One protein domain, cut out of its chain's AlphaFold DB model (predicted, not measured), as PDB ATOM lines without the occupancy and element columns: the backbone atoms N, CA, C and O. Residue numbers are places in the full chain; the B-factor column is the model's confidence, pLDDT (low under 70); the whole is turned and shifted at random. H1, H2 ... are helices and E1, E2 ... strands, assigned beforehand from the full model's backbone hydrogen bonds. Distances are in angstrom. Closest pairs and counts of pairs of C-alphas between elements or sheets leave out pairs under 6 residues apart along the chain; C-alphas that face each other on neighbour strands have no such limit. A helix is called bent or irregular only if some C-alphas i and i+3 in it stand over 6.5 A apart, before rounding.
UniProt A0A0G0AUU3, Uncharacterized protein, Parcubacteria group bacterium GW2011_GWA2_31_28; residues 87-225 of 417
ATOM      1  N   LEU A  87      26.156 -25.721  64.882       85.31
ATOM      2  CA  LEU A  87      26.396 -25.025  66.142       85.31
ATOM      3  C   LEU A  87      25.879 -25.760  67.377       85.31
ATOM      4  O   LEU A  87      26.040 -25.249  68.482       85.31
ATOM      5  N   ARG A  88      25.281 -26.950  67.223       83.00
ATOM      6  CA  ARG A  88      24.938 -27.819  68.358       83.00
ATOM      7  C   ARG A  88      26.171 -28.481  68.952       83.00
ATOM      8  O   ARG A  88      26.148 -28.839  70.121       83.00
ATOM      9  N   ASN A  89      27.226 -28.643  68.155       83.12
ATOM     10  CA  ASN A  89      28.449 -29.301  68.577       83.12
ATOM     11  C   ASN A  89      29.632 -28.326  68.619       83.12
ATOM     12  O   ASN A  89      29.649 -27.272  67.979       83.12
ATOM     13  N   VAL A  90      30.651 -28.713  69.386       87.56
ATOM     14  CA  VAL A  90      31.850 -27.896  69.610       87.56
ATOM     15  C   VAL A  90      32.598 -27.614  68.307       87.56
ATOM     16  O   VAL A  90      33.098 -26.507  68.125       87.56
ATOM     17  N   SER A  91      32.652 -28.580  67.388       89.50
ATOM     18  CA  SER A  91      33.393 -28.452  66.128       89.50
ATOM     19  C   SER A  91      32.817 -27.349  65.236       89.50
ATOM     20  O   SER A  91      33.535 -26.424  64.862       89.50
ATOM     21  N   GLY A  92      31.505 -27.365  64.973       89.81
ATOM     22  CA  GLY A  92      30.854 -26.364  64.124       89.81
ATOM     23  C   GLY A  92      30.929 -24.952  64.709       89.81
ATOM     24  O   GLY A  92      31.241 -23.996  63.997       89.81
ATOM     25  N   ALA A  93      30.733 -24.812  66.021       91.56
ATOM     26  CA  ALA A  93      30.929 -23.534  66.706       91.56
ATOM     27  C   ALA A  93      32.397 -23.062  66.668       91.56
ATOM     28  O   ALA A  93      32.650 -21.866  66.502       91.56
ATOM     29  N   THR A  94      33.360 -23.987  66.743       92.44
ATOM     30  CA  THR A  94      34.794 -23.681  66.619       92.44
ATOM     31  C   THR A  94      35.135 -23.167  65.222       92.44
ATOM     32  O   THR A  94      35.880 -22.192  65.100       92.44
ATOM     33  N   THR A  95      34.559 -23.753  64.167       92.62
ATOM     34  CA  THR A  95      34.702 -23.259  62.787       92.62
ATOM     35  C   THR A  95      34.235 -21.810  62.674       92.62
ATOM     36  O   THR A  95      34.960 -20.968  62.141       92.62
ATOM     37  N   LEU A  96      33.065 -21.496  63.238       94.38
ATOM     38  CA  LEU A  96      32.488 -20.154  63.191       94.38
ATOM     39  C   LEU A  96      33.370 -19.108  63.899       94.38
ATOM     40  O   LEU A  96      33.710 -18.087  63.297       94.38
ATOM     41  N   ILE A  97      33.761 -19.355  65.156       94.50
ATOM     42  CA  ILE A  97      34.581 -18.404  65.931       94.50
ATOM     43  C   ILE A  97      35.987 -18.245  65.349       94.50
ATOM     44  O   ILE A  97      36.497 -17.127  65.278       94.50
ATOM     45  N   SER A  98      36.576 -19.328  64.836       93.75
ATOM     46  CA  SER A  98      37.885 -19.282  64.181       93.75
ATOM     47  C   SER A  98      37.844 -18.477  62.885       93.75
ATOM     48  O   SER A  98      38.783 -17.739  62.590       93.75
ATOM     49  N   ALA A  99      36.769 -18.598  62.100       95.62
ATOM     50  CA  ALA A  99      36.594 -17.817  60.881       95.62
ATOM     51  C   ALA A  99      36.416 -16.322  61.183       95.62
ATOM     52  O   ALA A  99      37.033 -15.494  60.512       95.62
ATOM     53  N   ALA A 100      35.629 -15.978  62.210       95.62
ATOM     54  CA  ALA A 100      35.449 -14.593  62.641       95.62
ATOM     55  C   ALA A 100      36.779 -13.972  63.101       95.62
ATOM     56  O   ALA A 100      37.140 -12.889  62.650       95.62
ATOM     57  N   TYR A 101      37.546 -14.698  63.915       94.25
ATOM     58  CA  TYR A 101      38.853 -14.258  64.400       94.25
ATOM     59  C   TYR A 101      39.881 -14.062  63.281       94.25
ATOM     60  O   TYR A 101      40.529 -13.024  63.200       94.25
ATOM     61  N   LYS A 102      39.970 -15.006  62.334       93.38
ATOM     62  CA  LYS A 102      40.843 -14.869  61.154       93.38
ATOM     63  C   LYS A 102      40.442 -13.709  60.234       93.38
ATOM     64  O   LYS A 102      41.242 -13.281  59.404       93.38
ATOM     65  N   ALA A 103      39.195 -13.241  60.313       94.06
ATOM     66  CA  ALA A 103      38.718 -12.117  59.517       94.06
ATOM     67  C   ALA A 103      39.100 -10.756  60.126       94.06
ATOM     68  O   ALA A 103      39.160  -9.768  59.388       94.06
ATOM     69  N   THR A 104      39.355 -10.688  61.435       90.62
ATOM     70  CA  THR A 104      39.736  -9.454  62.132       90.62
ATOM     71  C   THR A 104      41.246  -9.170  62.039       90.62
ATOM     72  O   THR A 104      42.029 -10.104  61.888       90.62
ATOM     73  N   PRO A 105      41.686  -7.893  62.075       79.00
ATOM     74  CA  PRO A 105      43.108  -7.539  62.013       79.00
ATOM     75  C   PRO A 105      43.920  -8.109  63.182       79.00
ATOM     76  O   PRO A 105      43.468  -8.055  64.322       79.00
ATOM     77  N   GLU A 106      45.144  -8.558  62.902       59.94
ATOM     78  CA  GLU A 106      46.079  -9.107  63.890       59.94
ATOM     79  C   GLU A 106      46.540  -8.022  64.879       59.94
ATOM     80  O   GLU A 106      47.221  -7.071  64.486       59.94
ATOM     81  N   ASN A 107      46.130  -8.134  66.149       58.22
ATOM     82  CA  ASN A 107      46.824  -7.623  67.346       58.22
ATOM     83  C   ASN A 107      45.991  -7.938  68.600       58.22
ATOM     84  O   ASN A 107      45.423  -7.055  69.247       58.22
ATOM     85  N   ASP A 108      45.928  -9.222  68.944       71.62
ATOM     86  CA  ASP A 108      44.988  -9.754  69.941       71.62
ATOM     87  C   ASP A 108      45.498  -9.707  71.378       71.62
ATOM     88  O   ASP A 108      44.852 -10.228  72.285       71.62
ATOM     89  N   ILE A 109      46.661  -9.092  71.602       91.50
ATOM     90  CA  ILE A 109      47.224  -8.945  72.940       91.50
ATOM     91  C   ILE A 109      46.481  -7.823  73.664       91.50
ATOM     92  O   ILE A 109      46.674  -6.636  73.386       91.50
ATOM     93  N   GLY A 110      45.659  -8.209  74.631       94.38
ATOM     94  CA  GLY A 110      45.013  -7.301  75.565       94.38
ATOM     95  C   GLY A 110      45.614  -7.392  76.963       94.38
ATOM     96  O   GLY A 110      46.287  -8.349  77.323       94.38
ATOM     97  N   PHE A 111      45.377  -6.354  77.753       96.81
ATOM     98  CA  PHE A 111      45.526  -6.316  79.198       96.81
ATOM     99  C   PHE A 111      44.275  -6.894  79.879       96.81
ATOM    100  O   PHE A 111      43.207  -6.273  79.849       96.81
ATOM    101  N   PHE A 112      44.402  -8.087  80.455       97.69
ATOM    102  CA  PHE A 112      43.303  -8.872  81.024       97.69
ATOM    103  C   PHE A 112      43.657  -9.399  82.413       97.69
ATOM    104  O   PHE A 112      44.827  -9.527  82.756       97.69
ATOM    105  N   LEU A 113      42.646  -9.724  83.213       98.12
ATOM    106  CA  LEU A 113      42.796 -10.319  84.532       98.12
ATOM    107  C   LEU A 113      43.569 -11.641  84.418       98.12
ATOM    108  O   LEU A 113      43.267 -12.485  83.560       98.12
ATOM    109  N   LYS A 114      44.558 -11.812  85.297       98.38
ATOM    110  CA  LYS A 114      45.344 -13.041  85.411       98.38
ATOM    111  C   LYS A 114      44.442 -14.213  85.766       98.38
ATOM    112  O   LYS A 114      43.623 -14.121  86.685       98.38
ATOM    113  N   LYS A 115      44.648 -15.348  85.096       97.44
ATOM    114  CA  LYS A 115      43.874 -16.578  85.349       97.44
ATOM    115  C   LYS A 115      43.998 -17.043  86.803       97.44
ATOM    116  O   LYS A 115      42.999 -17.417  87.413       97.44
ATOM    117  N   ASP A 116      45.181 -16.924  87.401       97.56
ATOM    118  CA  ASP A 116      45.390 -17.278  88.810       97.56
ATOM    119  C   ASP A 116      44.599 -16.382  89.768       97.56
ATOM    120  O   ASP A 116      44.055 -16.874  90.758       97.56
ATOM    121  N   LYS A 117      44.445 -15.090  89.444       98.06
ATOM    122  CA  LYS A 117      43.628 -14.182  90.257       98.06
ATOM    123  C   LYS A 117      42.143 -14.515  90.151       98.06
ATOM    124  O   LYS A 117      41.451 -14.569  91.163       98.06
ATOM    125  N   ALA A 118      41.657 -14.794  88.945       97.25
ATOM    126  CA  ALA A 118      40.286 -15.254  88.743       97.25
ATOM    127  C   ALA A 118      40.009 -16.590  89.463       97.25
ATOM    128  O   ALA A 118      38.936 -16.767  90.043       97.25
ATOM    129  N   ARG A 119      40.992 -17.505  89.504       97.50
ATOM    130  CA  ARG A 119      40.920 -18.741  90.298       97.50
ATOM    131  C   ARG A 119      40.816 -18.451  91.799       97.50
ATOM    132  O   ARG A 119      39.964 -19.034  92.463       97.50
ATOM    133  N   GLU A 120      41.636 -17.540  92.326       97.50
ATOM    134  CA  GLU A 120      41.578 -17.107  93.733       97.50
ATOM    135  C   GLU A 120      40.185 -16.568  94.100       97.50
ATOM    136  O   GLU A 120      39.630 -16.949  95.132       97.50
ATOM    137  N   MET A 121      39.593 -15.737  93.233       96.94
ATOM    138  CA  MET A 121      38.240 -15.204  93.433       96.94
ATOM    139  C   MET A 121      37.208 -16.333  93.562       96.94
ATOM    140  O   MET A 121      36.444 -16.353  94.522       96.94
ATOM    141  N   LEU A 122      37.221 -17.314  92.654       96.69
ATOM    142  CA  LEU A 122      36.289 -18.450  92.697       96.69
ATOM    143  C   LEU A 122      36.490 -19.366  93.910       96.69
ATOM    144  O   LEU A 122      35.520 -19.922  94.411       96.69
ATOM    145  N   LEU A 123      37.717 -19.534  94.409       96.94
ATOM    146  CA  LEU A 123      37.955 -20.323  95.626       96.94
ATOM    147  C   LEU A 123      37.413 -19.629  96.877       96.94
ATOM    148  O   LEU A 123      36.915 -20.287  97.789       96.94
ATOM    149  N   LYS A 124      37.501 -18.300  96.920       96.44
ATOM    150  CA  LYS A 124      37.033 -17.495  98.048       96.44
ATOM    151  C   LYS A 124      35.524 -17.296  98.053       96.44
ATOM    152  O   LYS A 124      34.912 -17.264  99.118       96.44
ATOM    153  N   THR A 125      34.929 -17.183  96.872       95.94
ATOM    154  CA  THR A 125      33.482 -17.105  96.675       95.94
ATOM    155  C   THR A 125      33.054 -18.205  95.702       95.94
ATOM    156  O   THR A 125      32.868 -17.925  94.515       95.94
ATOM    157  N   PRO A 126      32.934 -19.464  96.166       96.62
ATOM    158  CA  PRO A 126      32.563 -20.578  95.301       96.62
ATOM    159  C   PRO A 126      31.135 -20.425  94.756       96.62
ATOM    160  O   PRO A 126      30.249 -20.061  95.533       96.62
ATOM    161  N   PRO A 127      30.893 -20.704  93.460       96.75
ATOM    162  CA  PRO A 127      29.586 -20.536  92.822       96.75
ATOM    163  C   PRO A 127      28.619 -21.670  93.227       96.75
ATOM    164  O   PRO A 127      28.809 -22.818  92.807       96.75
ATOM    165  N   PRO A 128      27.615 -21.407  94.088       95.81
ATOM    166  CA  PRO A 128      26.828 -22.461  94.725       95.81
ATOM    167  C   PRO A 128      25.945 -23.242  93.748       95.81
ATOM    168  O   PRO A 128      25.817 -24.463  93.898       95.81
ATOM    169  N   ASN A 129      25.357 -22.585  92.742       94.75
ATOM    170  CA  ASN A 129      24.477 -23.252  91.784       94.75
ATOM    171  C   ASN A 129      25.281 -24.143  90.834       94.75
ATOM    172  O   ASN A 129      24.860 -25.264  90.546       94.75
ATOM    173  N   ILE A 130      26.464 -23.694  90.404       95.12
ATOM    174  CA  ILE A 130      27.382 -24.511  89.601       95.12
ATOM    175  C   ILE A 130      27.848 -25.738  90.388       95.12
ATOM    176  O   ILE A 130      27.765 -26.856  89.883       95.12
ATOM    177  N   ILE A 131      28.310 -25.547  91.629       96.44
ATOM    178  CA  ILE A 131      28.798 -26.640  92.486       96.44
ATOM    179  C   ILE A 131      27.699 -27.680  92.707       96.44
ATOM    180  O   ILE A 131      27.918 -28.869  92.472       96.44
ATOM    181  N   THR A 132      26.505 -27.229  93.092       95.12
ATOM    182  CA  THR A 132      25.352 -28.110  93.324       95.12
ATOM    183  C   THR A 132      24.943 -28.830  92.043       95.12
ATOM    184  O   THR A 132      24.756 -30.046  92.038       95.12
ATOM    185  N   GLY A 133      24.841 -28.096  90.937       93.12
ATOM    186  CA  GLY A 133      24.375 -28.628  89.667       93.12
ATOM    187  C   GLY A 133      25.327 -29.627  89.009       93.12
ATOM    188  O   GLY A 133      24.874 -30.603  88.414       93.12
ATOM    189  N   LEU A 134      26.641 -29.439  89.170       93.94
ATOM    190  CA  LEU A 134      27.664 -30.394  88.725       93.94
ATOM    191  C   LEU A 134      27.973 -31.481  89.765       93.94
ATOM    192  O   LEU A 134      28.762 -32.383  89.488       93.94
ATOM    193  N   LYS A 135      27.318 -31.440  90.935       95.19
ATOM    194  CA  LYS A 135      27.500 -32.383  92.049       95.19
ATOM    195  C   LYS A 135      28.937 -32.418  92.584       95.19
ATOM    196  O   LYS A 135      29.453 -33.484  92.918       95.19
ATOM    197  N   TYR A 136      29.577 -31.255  92.672       97.38
ATOM    198  CA  TYR A 136      30.874 -31.096  93.328       97.38
ATOM    199  C   TYR A 136      30.709 -30.727  94.799       97.38
ATOM    200  O   TYR A 136      29.682 -30.201  95.219       97.38
ATOM    201  N   LYS A 137      31.732 -31.011  95.605       96.31
ATOM    202  CA  LYS A 137      31.732 -30.757  97.048       96.31
ATOM    203  C   LYS A 137      32.025 -29.299  97.381       96.31
ATOM    204  O   LYS A 137      31.509 -28.786  98.366       96.31
ATOM    205  N   ASN A 138      32.909 -28.653  96.621       96.44
ATOM    206  CA  ASN A 138      33.384 -27.296  96.890       96.44
ATOM    207  C   ASN A 138      34.086 -26.683  95.660       96.44
ATOM    208  O   ASN A 138      34.245 -27.332  94.625       96.44
ATOM    209  N   GLY A 139      34.529 -25.429  95.795       96.19
ATOM    210  CA  GLY A 139      35.240 -24.700  94.740       96.19
ATOM    211  C   GLY A 139      36.589 -25.309  94.334       96.19
ATOM    212  O   GLY A 139      36.995 -25.135  93.188       96.19
ATOM    213  N   HIS A 140      37.267 -26.051  95.220       97.12
ATOM    214  CA  HIS A 140      38.510 -26.745  94.860       97.12
ATOM    215  C   HIS A 140      38.234 -27.889  93.887       97.12
ATOM    216  O   HIS A 140      38.865 -27.946  92.838       97.12
ATOM    217  N   GLU A 141      37.256 -28.747  94.193       98.00
ATOM    218  CA  GLU A 141      36.873 -29.840  93.291       98.00
ATOM    219  C   GLU A 141      36.359 -29.307  91.946       98.00
ATOM    220  O   GLU A 141      36.673 -29.874  90.902       98.00
ATOM    221  N   LEU A 142      35.624 -28.186  91.960       97.31
ATOM    222  CA  LEU A 142      35.212 -27.497  90.736       97.31
ATOM    223  C   LEU A 142      36.425 -27.120  89.878       97.31
ATOM    224  O   LEU A 142      36.475 -27.480  88.711       97.31
ATOM    225  N   LEU A 143      37.413 -26.427  90.444       96.62
ATOM    226  CA  LEU A 143      38.574 -25.929  89.694       96.62
ATOM    227  C   LEU A 143      39.623 -27.003  89.365       96.62
ATOM    228  O   LEU A 143      40.495 -26.760  88.535       96.62
ATOM    229  N   GLU A 144      39.550 -28.171  90.002       96.88
ATOM    230  CA  GLU A 144      40.326 -29.359  89.634       96.88
ATOM    231  C   GLU A 144      39.733 -30.055  88.401       96.88
ATOM    232  O   GLU A 144      40.466 -30.530  87.535       96.88
ATOM    233  N   LYS A 145      38.398 -30.108  88.313       96.69
ATOM    234  CA  LYS A 145      37.676 -30.839  87.261       96.69
ATOM    235  C   LYS A 145      37.291 -29.977  86.063       96.69
ATOM    236  O   LYS A 145      37.038 -30.519  84.989       96.69
ATOM    237  N   GLU A 146      37.237 -28.660  86.241       96.19
ATOM    238  CA  GLU A 146      36.706 -27.726  85.257       96.19
ATOM    239  C   GLU A 146      37.697 -26.646  84.841       96.19
ATOM    240  O   GLU A 146      38.468 -26.115  85.641       96.19
ATOM    241  N   LYS A 147      37.634 -26.277  83.558       94.88
ATOM    242  CA  LYS A 147      38.412 -25.159  83.021       94.88
ATOM    243  C   LYS A 147      37.844 -23.847  83.543       94.88
ATOM    244  O   LYS A 147      36.648 -23.586  83.400       94.88
ATOM    245  N   LEU A 148      38.712 -22.990  84.077       95.12
ATOM    246  CA  LEU A 148      38.356 -21.650  84.553       95.12
ATOM    247  C   LEU A 148      37.598 -20.855  83.479       95.12
ATOM    248  O   LEU A 148      36.611 -20.182  83.763       95.12
ATOM    249  N   GLU A 149      38.059 -20.995  82.245       94.25
ATOM    250  CA  GLU A 149      37.537 -20.393  81.027       94.25
ATOM    251  C   GLU A 149      36.095 -20.791  80.706       94.25
ATOM    252  O   GLU A 149      35.409 -20.049  80.012       94.25
ATOM    253  N   GLU A 150      35.619 -21.935  81.202       93.88
ATOM    254  CA  GLU A 150      34.224 -22.355  81.061       93.88
ATOM    255  C   GLU A 150      33.393 -21.977  82.298       93.88
ATOM    256  O   GLU A 150      32.255 -21.521  82.162       93.88
ATOM    257  N   VAL A 151      33.979 -22.083  83.497       95.56
ATOM    258  CA  VAL A 151      33.312 -21.751  84.769       95.56
ATOM    259  C   VAL A 151      32.943 -20.269  84.840       95.56
ATOM    260  O   VAL A 151      31.825 -19.929  85.222       95.56
ATOM    261  N   PHE A 152      33.861 -19.371  84.474       94.88
ATOM    262  CA  PHE A 152      33.654 -17.930  84.636       94.88
ATOM    263  C   PHE A 152      32.527 -17.380  83.742       94.88
ATOM    264  O   PHE A 152      31.663 -16.665  84.254       94.88
ATOM    265  N   PRO A 153      32.447 -17.737  82.442       92.31
ATOM    266  CA  PRO A 153      31.276 -17.427  81.624       92.31
ATOM    267  C   PRO A 153      29.975 -17.979  82.203       92.31
ATOM    268  O   PRO A 153      28.953 -17.288  82.180       92.31
ATOM    269  N   ALA A 154      30.023 -19.197  82.750       92.00
ATOM    270  CA  ALA A 154      28.859 -19.883  83.291       92.00
ATOM    271  C   ALA A 154      28.228 -19.172  84.495       92.00
ATOM    272  O   ALA A 154      27.008 -19.229  84.664       92.00
ATOM    273  N   LEU A 155      29.005 -18.398  85.259       92.25
ATOM    274  CA  LEU A 155      28.477 -17.556  86.338       92.25
ATOM    275  C   LEU A 155      27.319 -16.665  85.862       92.25
ATOM    276  O   LEU A 155      26.320 -16.529  86.560       92.25
ATOM    277  N   ARG A 156      27.415 -16.093  84.649       86.44
ATOM    278  CA  ARG A 156      26.447 -15.103  84.137       86.44
ATOM    279  C   ARG A 156      25.039 -15.656  83.934       86.44
ATOM    280  O   ARG A 156      24.095 -14.869  83.887       86.44
ATOM    281  N   PHE A 157      24.901 -16.965  83.744       85.50
ATOM    282  CA  PHE A 157      23.632 -17.591  83.375       85.50
ATOM    283  C   PHE A 157      23.208 -18.747  84.294       85.50
ATOM    284  O   PHE A 157      22.121 -19.285  84.098       85.50
ATOM    285  N   ILE A 158      24.030 -19.111  85.286       89.44
ATOM    286  CA  ILE A 158      23.728 -20.162  86.276       89.44
ATOM    287  C   ILE A 158      23.571 -19.576  87.679       89.44
ATOM    288  O   ILE A 158      22.693 -20.000  88.435       89.44
ATOM    289  N   GLU A 159      24.393 -18.591  88.042       91.81
ATOM    290  CA  GLU A 159      24.331 -17.996  89.373       91.81
ATOM    291  C   GLU A 159      23.233 -16.935  89.480       91.81
ATOM    292  O   GLU A 159      22.836 -16.284  88.508       91.81
ATOM    293  N   SER A 160      22.708 -16.765  90.694       89.56
ATOM    294  CA  SER A 160      21.651 -15.788  90.945       89.56
ATOM    295  C   SER A 160      22.190 -14.357  90.857       89.56
ATOM    296  O   SER A 160      23.343 -14.073  91.190       89.56
ATOM    297  N   ARG A 161      21.326 -13.410  90.466       87.94
ATOM    298  CA  ARG A 161      21.675 -11.975  90.481       87.94
ATOM    299  C   ARG A 161      22.093 -11.505  91.874       87.94
ATOM    300  O   ARG A 161      22.978 -10.667  91.987       87.94
ATOM    301  N   GLU A 162      21.453 -12.035  92.912       91.00
ATOM    302  CA  GLU A 162      21.775 -11.716  94.301       91.00
ATOM    303  C   GLU A 162      23.203 -12.142  94.648       91.00
ATOM    304  O   GLU A 162      23.981 -11.321  95.125       91.00
ATOM    305  N   TRP A 163      23.580 -13.385  94.335       94.19
ATOM    306  CA  TRP A 163      24.935 -13.874  94.577       94.19
ATOM    307  C   TRP A 163      25.970 -13.099  93.753       94.19
ATOM    308  O   TRP A 163      26.963 -12.617  94.300       94.19
ATOM    309  N   MET A 164      25.704 -12.885  92.459       91.25
ATOM    310  CA  MET A 164      26.594 -12.118  91.581       91.25
ATOM    311  C   MET A 164      26.857 -10.707  92.121       91.25
ATOM    312  O   MET A 164      28.003 -10.265  92.143       91.25
ATOM    313  N   ASN A 165      25.820 -10.009  92.592       88.69
ATOM    314  CA  ASN A 165      25.935  -8.619  93.036       88.69
ATOM    315  C   ASN A 165      26.462  -8.476  94.470       88.69
ATOM    316  O   ASN A 165      27.256  -7.575  94.735       88.69
ATOM    317  N   ASN A 166      26.023  -9.332  95.395       91.06
ATOM    318  CA  ASN A 166      26.294  -9.163  96.826       91.06
ATOM    319  C   ASN A 166      27.481  -9.997  97.320       91.06
ATOM    320  O   ASN A 166      28.064  -9.655  98.345       91.06
ATOM    321  N   VAL A 167      27.843 -11.070  96.611       93.75
ATOM    322  CA  VAL A 167      28.911 -11.995  97.023       93.75
ATOM    323  C   VAL A 167      30.102 -11.919  96.075       93.75
ATOM    324  O   VAL A 167      31.222 -11.701  96.531       93.75
ATOM    325  N   PHE A 168      29.875 -12.036  94.764       93.44
ATOM    326  CA  PHE A 168      30.964 -12.106  93.787       93.44
ATOM    327  C   PHE A 168      31.544 -10.732  93.414       93.44
ATOM    328  O   PHE A 168      32.758 -10.533  93.443       93.44
ATOM    329  N   LEU A 169      30.689  -9.746  93.114       89.88
ATOM    330  CA  LEU A 169      31.115  -8.394  92.731       89.88
ATOM    331  C   LEU A 169      32.041  -7.706  93.764       89.88
ATOM    332  O   LEU A 169      32.982  -7.033  93.338       89.88
ATOM    333  N   PRO A 170      31.877  -7.869  95.096       92.50
ATOM    334  CA  PRO A 170      32.834  -7.354  96.080       92.50
ATOM    335  C   PRO A 170      34.288  -7.812  95.905       92.50
ATOM    336  O   PRO A 170      35.189  -7.106  96.360       92.50
ATOM    337  N   GLU A 171      34.556  -8.948  95.254       94.31
ATOM    338  CA  GLU A 171      35.933  -9.367  94.968       94.31
ATOM    339  C   GLU A 171      36.602  -8.479  93.908       94.31
ATOM    340  O   GLU A 171      37.806  -8.240  93.992       94.31
ATOM    341  N   TYR A 172      35.833  -7.869  92.997       93.75
ATOM    342  CA  TYR A 172      36.371  -6.906  92.028       93.75
ATOM    343  C   TYR A 172      36.934  -5.651  92.697       93.75
ATOM    344  O   TYR A 172      37.914  -5.090  92.214       93.75
ATOM    345  N   LYS A 173      36.381  -5.240  93.850       92.75
ATOM    346  CA  LYS A 173      36.865  -4.071  94.611       92.75
ATOM    347  C   LYS A 173      38.288  -4.248  95.142       92.75
ATOM    348  O   LYS A 173      38.924  -3.279  95.538       92.75
ATOM    349  N   LYS A 174      38.773  -5.490  95.195       93.25
ATOM    350  CA  LYS A 174      40.099  -5.846  95.717       93.25
ATOM    351  C   LYS A 174      41.150  -5.939  94.610       93.25
ATOM    352  O   LYS A 174      42.325  -6.125  94.929       93.25
ATOM    353  N   LEU A 175      40.739  -5.833  93.344       95.56
ATOM    354  CA  LEU A 175      41.629  -5.945  92.197       95.56
ATOM    355  C   LEU A 175      42.545  -4.730  92.077       95.56
ATOM    356  O   LEU A 175      42.137  -3.583  92.263       95.56
ATOM    357  N   LYS A 176      43.792  -4.997  91.710       95.25
ATOM    358  CA  LYS A 176      44.822  -3.997  91.432       95.25
ATOM    359  C   LYS A 176      45.292  -4.137  89.993       95.25
ATOM    360  O   LYS A 176      45.196  -5.206  89.400       95.25
ATOM    361  N   ALA A 177      45.912  -3.088  89.462       95.44
ATOM    362  CA  ALA A 177      46.563  -3.135  88.153       95.44
ATOM    363  C   ALA A 177      47.541  -4.321  88.006       95.44
ATOM    364  O   ALA A 177      47.624  -4.931  86.945       95.44
ATOM    365  N   SER A 178      48.249  -4.691  89.080       96.06
ATOM    366  CA  SER A 178      49.184  -5.826  89.107       96.06
ATOM    367  C   SER A 178      48.524  -7.201  88.949       96.06
ATOM    368  O   SER A 178      49.225  -8.181  88.689       96.06
ATOM    369  N   ASP A 179      47.202  -7.290  89.111       97.62
ATOM    370  CA  ASP A 179      46.430  -8.522  88.926       97.62
ATOM    371  C   ASP A 179      46.096  -8.792  87.452       97.62
ATOM    372  O   ASP A 179      45.483  -9.806  87.129       97.62
ATOM    373  N   PHE A 180      46.512  -7.902  86.551       97.94
ATOM    374  CA  PHE A 180      46.292  -7.995  85.115       97.94
ATOM    375  C   PHE A 180      47.608  -8.287  84.383       97.94
ATOM    376  O   PHE A 180      48.705  -8.018  84.880       97.94
ATOM    377  N   GLU A 181      47.503  -8.872  83.197       97.38
ATOM    378  CA  GLU A 181      48.617  -9.285  82.349       97.38
ATOM    379  C   GLU A 181      48.314  -9.038  80.871       97.38
ATOM    380  O   GLU A 181      47.157  -8.909  80.474       97.38
ATOM    381  N   GLN A 182      49.365  -8.972  80.053       96.88
ATOM    382  CA  GLN A 182      49.217  -8.931  78.604       96.88
ATOM    383  C   GLN A 182      49.120 -10.351  78.056       96.88
ATOM    384  O   GLN A 182      50.052 -11.134  78.225       96.88
ATOM    385  N   ARG A 183      48.016 -10.679  77.386       96.31
ATOM    386  CA  ARG A 183      47.829 -11.977  76.729       96.31
ATOM    387  C   ARG A 183      46.822 -11.898  75.577       96.31
ATOM    388  O   ARG A 183      46.052 -10.938  75.526       96.31
ATOM    389  N   PRO A 184      46.811 -12.890  74.668       94.88
ATOM    390  CA  PRO A 184      45.788 -13.006  73.637       94.88
ATOM    391  C   PRO A 184      44.364 -13.144  74.200       94.88
ATOM    392  O   PRO A 184      44.173 -13.546  75.353       94.88
ATOM    393  N   ILE A 185      43.373 -12.849  73.357       94.56
ATOM    394  CA  ILE A 185      41.966 -13.185  73.611       94.56
ATOM    395  C   ILE A 185      41.789 -14.706  73.587       94.56
ATOM    396  O   ILE A 185      42.259 -15.385  72.676       94.56
ATOM    397  N   ASP A 186      41.056 -15.228  74.567       94.69
ATOM    398  CA  ASP A 186      40.631 -16.621  74.616       94.69
ATOM    399  C   ASP A 186      39.295 -16.780  73.866       94.69
ATOM    400  O   ASP A 186      38.284 -16.160  74.208       94.69
ATOM    401  N   LEU A 187      39.287 -17.633  72.839       94.81
ATOM    402  CA  LEU A 187      38.097 -17.981  72.060       94.81
ATOM    403  C   LEU A 187      37.594 -19.352  72.495       94.81
ATOM    404  O   LEU A 187      38.284 -20.354  72.315       94.81
ATOM    405  N   ILE A 188      36.403 -19.401  73.089       94.06
ATOM    406  CA  ILE A 188      35.922 -20.607  73.771       94.06
ATOM    407  C   ILE A 188      34.562 -21.024  73.223       94.06
ATOM    408  O   ILE A 188      33.665 -20.214  73.015       94.06
ATOM    409  N   VAL A 189      34.373 -22.324  73.037       93.62
ATOM    410  CA  VAL A 189      33.041 -22.904  72.870       93.62
ATOM    411  C   VAL A 189      32.722 -23.661  74.147       93.62
ATOM    412  O   VAL A 189      33.463 -24.570  74.520       93.62
ATOM    413  N   LEU A 190      31.645 -23.277  74.831       90.62
ATOM    414  CA  LEU A 190      31.240 -23.965  76.050       90.62
ATOM    415  C   LEU A 190      30.794 -25.389  75.720       90.62
ATOM    416  O   LEU A 190      30.083 -25.623  74.745       90.62
ATOM    417  N   SER A 191      31.198 -26.345  76.549       87.31
ATOM    418  CA  SER A 191      30.750 -27.728  76.405       87.31
ATOM    419  C   SER A 191      29.251 -27.886  76.709       87.31
ATOM    420  O   SER A 191      28.663 -27.133  77.490       87.31
ATOM    421  N   GLU A 192      28.616 -28.909  76.129       82.44
ATOM    422  CA  GLU A 192      27.167 -29.158  76.259       82.44
ATOM    423  C   GLU A 192      26.688 -29.344  77.707       82.44
ATOM    424  O   GLU A 192      25.507 -29.172  78.010       82.44
ATOM    425  N   LYS A 193      27.584 -29.692  78.637       86.69
ATOM    426  CA  LYS A 193      27.220 -29.840  80.052       86.69
ATOM    427  C   LYS A 193      26.715 -28.532  80.660       86.69
ATOM    428  O   LYS A 193      25.787 -28.566  81.462       86.69
ATOM    429  N   TRP A 194      27.266 -27.388  80.242       86.94
ATOM    430  CA  TRP A 194      26.841 -26.081  80.739       86.94
ATOM    431  C   TRP A 194      25.428 -25.746  80.275       86.94
ATOM    432  O   TRP A 194      24.664 -25.183  81.050       86.94
ATOM    433  N   LEU A 195      25.045 -26.176  79.068       78.44
ATOM    434  CA  LEU A 195      23.674 -26.059  78.560       78.44
ATOM    435  C   LEU A 195      22.687 -26.871  79.397       78.44
ATOM    436  O   LEU A 195      21.698 -26.320  79.870       78.44
ATOM    437  N   LYS A 196      22.983 -28.151  79.645       81.88
ATOM    438  CA  LYS A 196      22.133 -29.011  80.493       81.88
ATOM    439  C   LYS A 196      21.960 -28.423  81.888       81.88
ATOM    440  O   LYS A 196      20.883 -28.486  82.471       81.88
ATOM    441  N   LEU A 197      23.022 -27.816  82.408       82.94
ATOM    442  CA  LEU A 197      22.966 -27.129  83.681       82.94
ATOM    443  C   LEU A 197      22.058 -25.891  83.605       82.94
ATOM    444  O   LEU A 197      21.233 -25.700  84.492       82.94
ATOM    445  N   THR A 198      22.110 -25.106  82.523       74.88
ATOM    446  CA  THR A 198      21.215 -23.948  82.354       74.88
ATOM    447  C   THR A 198      19.734 -24.311  82.348       74.88
ATOM    448  O   THR A 198      18.956 -23.569  82.942       74.88
ATOM    449  N   GLU A 199      19.346 -25.452  81.758       73.94
ATOM    450  CA  GLU A 199      17.946 -25.910  81.696       73.94
ATOM    451  C   GLU A 199      17.305 -25.998  83.089       73.94
ATOM    452  O   GLU A 199      16.137 -25.657  83.270       73.94
ATOM    453  N   SER A 200      18.099 -26.376  84.095       68.25
ATOM    454  CA  SER A 200      17.651 -26.473  85.488       68.25
ATOM    455  C   SER A 200      17.483 -25.121  86.202       68.25
ATOM    456  O   SER A 200      16.810 -25.060  87.228       68.25
ATOM    457  N   PHE A 201      18.027 -24.033  85.643       65.31
ATOM    458  CA  PHE A 201      18.021 -22.687  86.236       65.31
ATOM    459  C   PHE A 201      17.332 -21.622  85.347       65.31
ATOM    460  O   PHE A 201      17.436 -20.425  85.626       65.31
ATOM    461  N   MET A 202      16.628 -22.009  84.267       56.66
ATOM    462  CA  MET A 202      16.228 -21.064  83.211       56.66
ATOM    463  C   MET A 202      15.251 -19.961  83.640       56.66
ATOM    464  O   MET A 202      14.090 -20.208  83.961       56.66
ATOM    465  N   ASN A 203      15.672 -18.717  83.386       52.94
ATOM    466  CA  ASN A 203      14.809 -17.559  83.146       52.94
ATOM    467  C   ASN A 203      15.082 -16.984  81.732       52.94
ATOM    468  O   ASN A 203      15.822 -16.023  81.559       52.94
ATOM    469  N   LYS A 204      14.482 -17.601  80.704       54.00
ATOM    470  CA  LYS A 204      14.069 -17.063  79.378       54.00
ATOM    471  C   LYS A 204      14.987 -16.159  78.511       54.00
ATOM    472  O   LYS A 204      14.481 -15.644  77.515       54.00
ATOM    473  N   LYS A 205      16.286 -15.953  78.760       54.28
ATOM    474  CA  LYS A 205      17.131 -15.136  77.849       54.28
ATOM    475  C   LYS A 205      18.535 -15.711  77.650       54.28
ATOM    476  O   LYS A 205      19.443 -15.380  78.403       54.28
ATOM    477  N   TYR A 206      18.723 -16.506  76.595       60.19
ATOM    478  CA  TYR A 206      20.046 -16.984  76.184       60.19
ATOM    479  C   TYR A 206      20.519 -16.250  74.932       60.19
ATOM    480  O   TYR A 206      20.084 -16.533  73.817       60.19
ATOM    481  N   HIS A 207      21.441 -15.305  75.122       70.25
ATOM    482  CA  HIS A 207      22.350 -14.916  74.052       70.25
ATOM    483  C   HIS A 207      23.413 -16.005  73.958       70.25
ATOM    484  O   HIS A 207      24.120 -16.286  74.920       70.25
ATOM    485  N   ASN A 208      23.485 -16.659  72.808       83.50
ATOM    486  CA  ASN A 208      24.335 -17.825  72.600       83.50
ATOM    487  C   ASN A 208      25.767 -17.459  72.164       83.50
ATOM    488  O   ASN A 208      26.583 -18.330  71.890       83.50
ATOM    489  N   VAL A 209      26.064 -16.163  72.094       90.25
ATOM    490  CA  VAL A 209      27.408 -15.606  71.952       90.25
ATOM    491  C   VAL A 209      27.531 -14.507  72.994       90.25
ATOM    492  O   VAL A 209      26.613 -13.697  73.143       90.25
ATOM    493  N   SER A 210      28.640 -14.477  73.723       92.00
ATOM    494  CA  SER A 210      28.938 -13.396  74.656       92.00
ATOM    495  C   SER A 210      30.442 -13.308  74.913       92.00
ATOM    496  O   SER A 210      31.246 -13.929  74.221       92.00
ATOM    497  N   HIS A 211      30.831 -12.501  75.891       94.62
ATOM    498  CA  HIS A 211      32.220 -12.241  76.233       94.62
ATOM    499  C   HIS A 211      32.362 -11.872  77.717       94.62
ATOM    500  O   HIS A 211      31.376 -11.586  78.409       94.62
ATOM    501  N   LEU A 212      33.609 -11.861  78.184       95.44
ATOM    502  CA  LEU A 212      34.061 -11.319  79.464       95.44
ATOM    503  C   LEU A 212      35.220 -10.371  79.165       95.44
ATOM    504  O   LEU A 212      36.287 -10.802  78.723       95.44
ATOM    505  N   LYS A 213      34.995  -9.068  79.345       95.00
ATOM    506  CA  LYS A 213      35.931  -8.016  78.910       95.00
ATOM    507  C   LYS A 213      37.187  -8.022  79.773       95.00
ATOM    508  O   LYS A 213      38.299  -7.902  79.275       95.00
ATOM    509  N   GLU A 214      36.985  -8.220  81.069       95.62
ATOM    510  CA  GLU A 214      38.006  -8.314  82.099       95.62
ATOM    511  C   GLU A 214      38.918  -9.524  81.911       95.62
ATOM    512  O   GLU A 214      40.099  -9.437  82.217       95.62
ATOM    513  N   LEU A 215      38.399 -10.631  81.374       96.81
ATOM    514  CA  LEU A 215      39.156 -11.859  81.138       96.81
ATOM    515  C   LEU A 215      39.567 -12.039  79.677       96.81
ATOM    516  O   LEU A 215      40.171 -13.060  79.358       96.81
ATOM    517  N   GLY A 216      39.259 -11.100  78.786       96.12
ATOM    518  CA  GLY A 216      39.594 -11.250  77.373       96.12
ATOM    519  C   GLY A 216      39.039 -12.537  76.770       96.12
ATOM    520  O   GLY A 216      39.746 -13.205  76.030       96.12
ATOM    521  N   ILE A 217      37.824 -12.928  77.151       96.06
ATOM    522  CA  ILE A 217      37.176 -14.159  76.691       96.06
ATOM    523  C   ILE A 217      36.038 -13.778  75.748       96.06
ATOM    524  O   ILE A 217      35.173 -12.995  76.132       96.06
ATOM    525  N   VAL A 218      35.993 -14.372  74.557       95.81
ATOM    526  CA  VAL A 218      34.811 -14.382  73.680       95.81
ATOM    527  C   VAL A 218      34.355 -15.826  73.555       95.81
ATOM    528  O   VAL A 218      35.163 -16.708  73.266       95.81
ATOM    529  N   PHE A 219      33.071 -16.086  73.793       94.19
ATOM    530  CA  PHE A 219      32.576 -17.452  73.847       94.19
ATOM    531  C   PHE A 219      31.250 -17.674  73.131       94.19
ATOM    532  O   PHE A 219      30.393 -16.791  73.052       94.19
ATOM    533  N   ILE A 220      31.087 -18.902  72.643       92.62
ATOM    534  CA  ILE A 220      29.845 -19.421  72.075       92.62
ATOM    535  C   ILE A 220      29.262 -20.452  73.033       92.62
ATOM    536  O   ILE A 220      29.951 -21.364  73.488       92.62
ATOM    537  N   ILE A 221      27.969 -20.322  73.292       88.31
ATOM    538  CA  ILE A 221      27.150 -21.375  73.870       88.31
ATOM    539  C   ILE A 221      26.514 -22.138  72.693       88.31
ATOM    540  O   ILE A 221      25.785 -21.513  71.914       88.31
ATOM    541  N   PRO A 222      26.796 -23.443  72.512       83.19
ATOM    542  CA  PRO A 222      26.237 -24.215  71.406       83.19
ATOM    543  C   PRO A 222      24.705 -24.164  71.389       83.19
ATOM    544  O   PRO A 222      24.056 -24.327  72.418       83.19
ATOM    545  N   ILE A 223      24.109 -23.931  70.222       78.88
ATOM    546  CA  ILE A 223      22.656 -23.972  70.025       78.88
ATOM    547  C   ILE A 223      22.333 -24.524  68.642       78.88
ATOM    548  O   ILE A 223      23.156 -24.503  67.729       78.88
ATOM    549  N   LYS A 224      21.094 -24.967  68.447       73.56
ATOM    550  CA  LYS A 224      20.604 -25.304  67.113       73.56
ATOM    551  C   LYS A 224      20.411 -24.032  66.276       73.56
ATOM    552  O   LYS A 224      19.757 -23.098  66.727       73.56
ATOM    553  N   ILE A 225      20.933 -24.025  65.046       70.44
ATOM    554  CA  ILE A 225      20.478 -23.095  64.004       70.44
ATOM    555  C   ILE A 225      19.211 -23.682  63.382       70.44
ATOM    556  O   ILE A 225      19.263 -24.725  62.733       70.44
TER     557      ILE A 225
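AT A GLANCE: This is residues 87 to 225 of the 417 residues of an uncharacterized protein of Parcubacteria group bacterium GW2011_GWA2_31_28 (UniProt A0A0G0AUU3). A small sheet, E3 E5 E4, stands between one helix, H1, which covers one of its faces, and a cluster of helices on the other, where H5 packs on the sheet and H2, H3, H4, H6 and H7 are grouped round H5. Past one end of the sheet lies a ribbon of two strands: E1 comes from the side of H1 and leads to H2, and E2 runs back beside it and turns into E3. The printed part has 139 residues, with seven named helices and five named strands in the order H1 E1 H2 H3 H4 H5 H6 E2 E3 H7 E4 E5; the class is mixed, helices and strands. The larger sheet, in the order E3 E5 E4, is mixed, and the pair E1 E2 is antiparallel. The whole is compact, with a radius of gyration of the C-alphas of 15.3 A, and rounded, spanning 39 by 38 by 26 A.

IN THESE COORDINATES: Start at the larger sheet: find C-alpha 186 at (40.631, -16.621, 74.616), where E3, residues 186 to 189, begins. E4 is residues 209 to 212, and E5, residues 217 to 220, ends at C-alpha 220 at (29.845, -19.421, 72.075). Go back to C-alpha 90 at (31.850, -27.896, 69.610); from there H1, residues 90 to 103, runs 20.0 A. Next come E1, residues 109 to 113, 12.5 A, and H2, residues 115 to 124, 14.5 A. H3 is residues 128 to 134, H4 is residues 139 to 145, and H5 is residues 148 to 158, 14.8 A. H6, residues 161 to 172, runs 15.6 A; it is neither bent nor irregular, but only just: C-alphas 166 and 169 are 6.4 A apart. E2 is residues 180 to 184, 12.5 A, and H7 is residues 192 to 199.

HOW THE PARTS SIT: Look first at E5, the inner strand. It is parallel to E3, with N 218 and O 186 2.9 A apart, and antiparallel to E4, with N 212 and O 217 2.8 A apart; E4 and E5 form a hairpin. H1 is on this sheet at a height of 8.9 A, over E3 and E5, along the strands at 24 degrees to E3 on the local plane; its closest C-alphas to E3 are those of Val 90 and Val 189, 6.1 A. H5 is on the opposite face at a height of 9.7 A, and only just across the strands, at 63 degrees to E4 on the local plane. H5 is the hub, touching three helices. It touches H7 at a shallow tilt of 19 degrees, the same way, with C-alphas 158 and 198 closest at 6.0 A. It touches H3, with C-alphas 129 and 158 closest at 6.4 A, and only just touches H2, with 3 pairs of C-alphas within 8 A, closest at Arg 119 and Leu 148, 6.9 A. H2 touches H4 at a steep tilt of 46 degrees, opposite ways, with C-alphas 123 and 139 closest at 5.2 A. H6 is close to H2 but not clearly touching, the C-alphas of Met 121 and Glu 171 being closest at 6.5 A. E1 and E2 are antiparallel, with N 181 and O 112 2.8 A apart; E2 runs on into E3 at 66 degrees. In H1, H2, H3, H4 and H7 every O i to N i+4 pair is within hydrogen-bond range; in H5 4 of 7 are, and in H6 3 of 8, beside 3 of 9 O i to N i+3 pairs.

THE WHOLE: The two C-alphas farthest apart are those of Pro 105 and Lys 137, at 43.5 A, while those of Leu 87 and Ile 225, the first and last printed, are 6.6 A apart. The printed part has no cut, and no link is long. The mean pLDDT of the printed part is 90.0; look for values under 70 at residues 106 to 107 and 200 to 206.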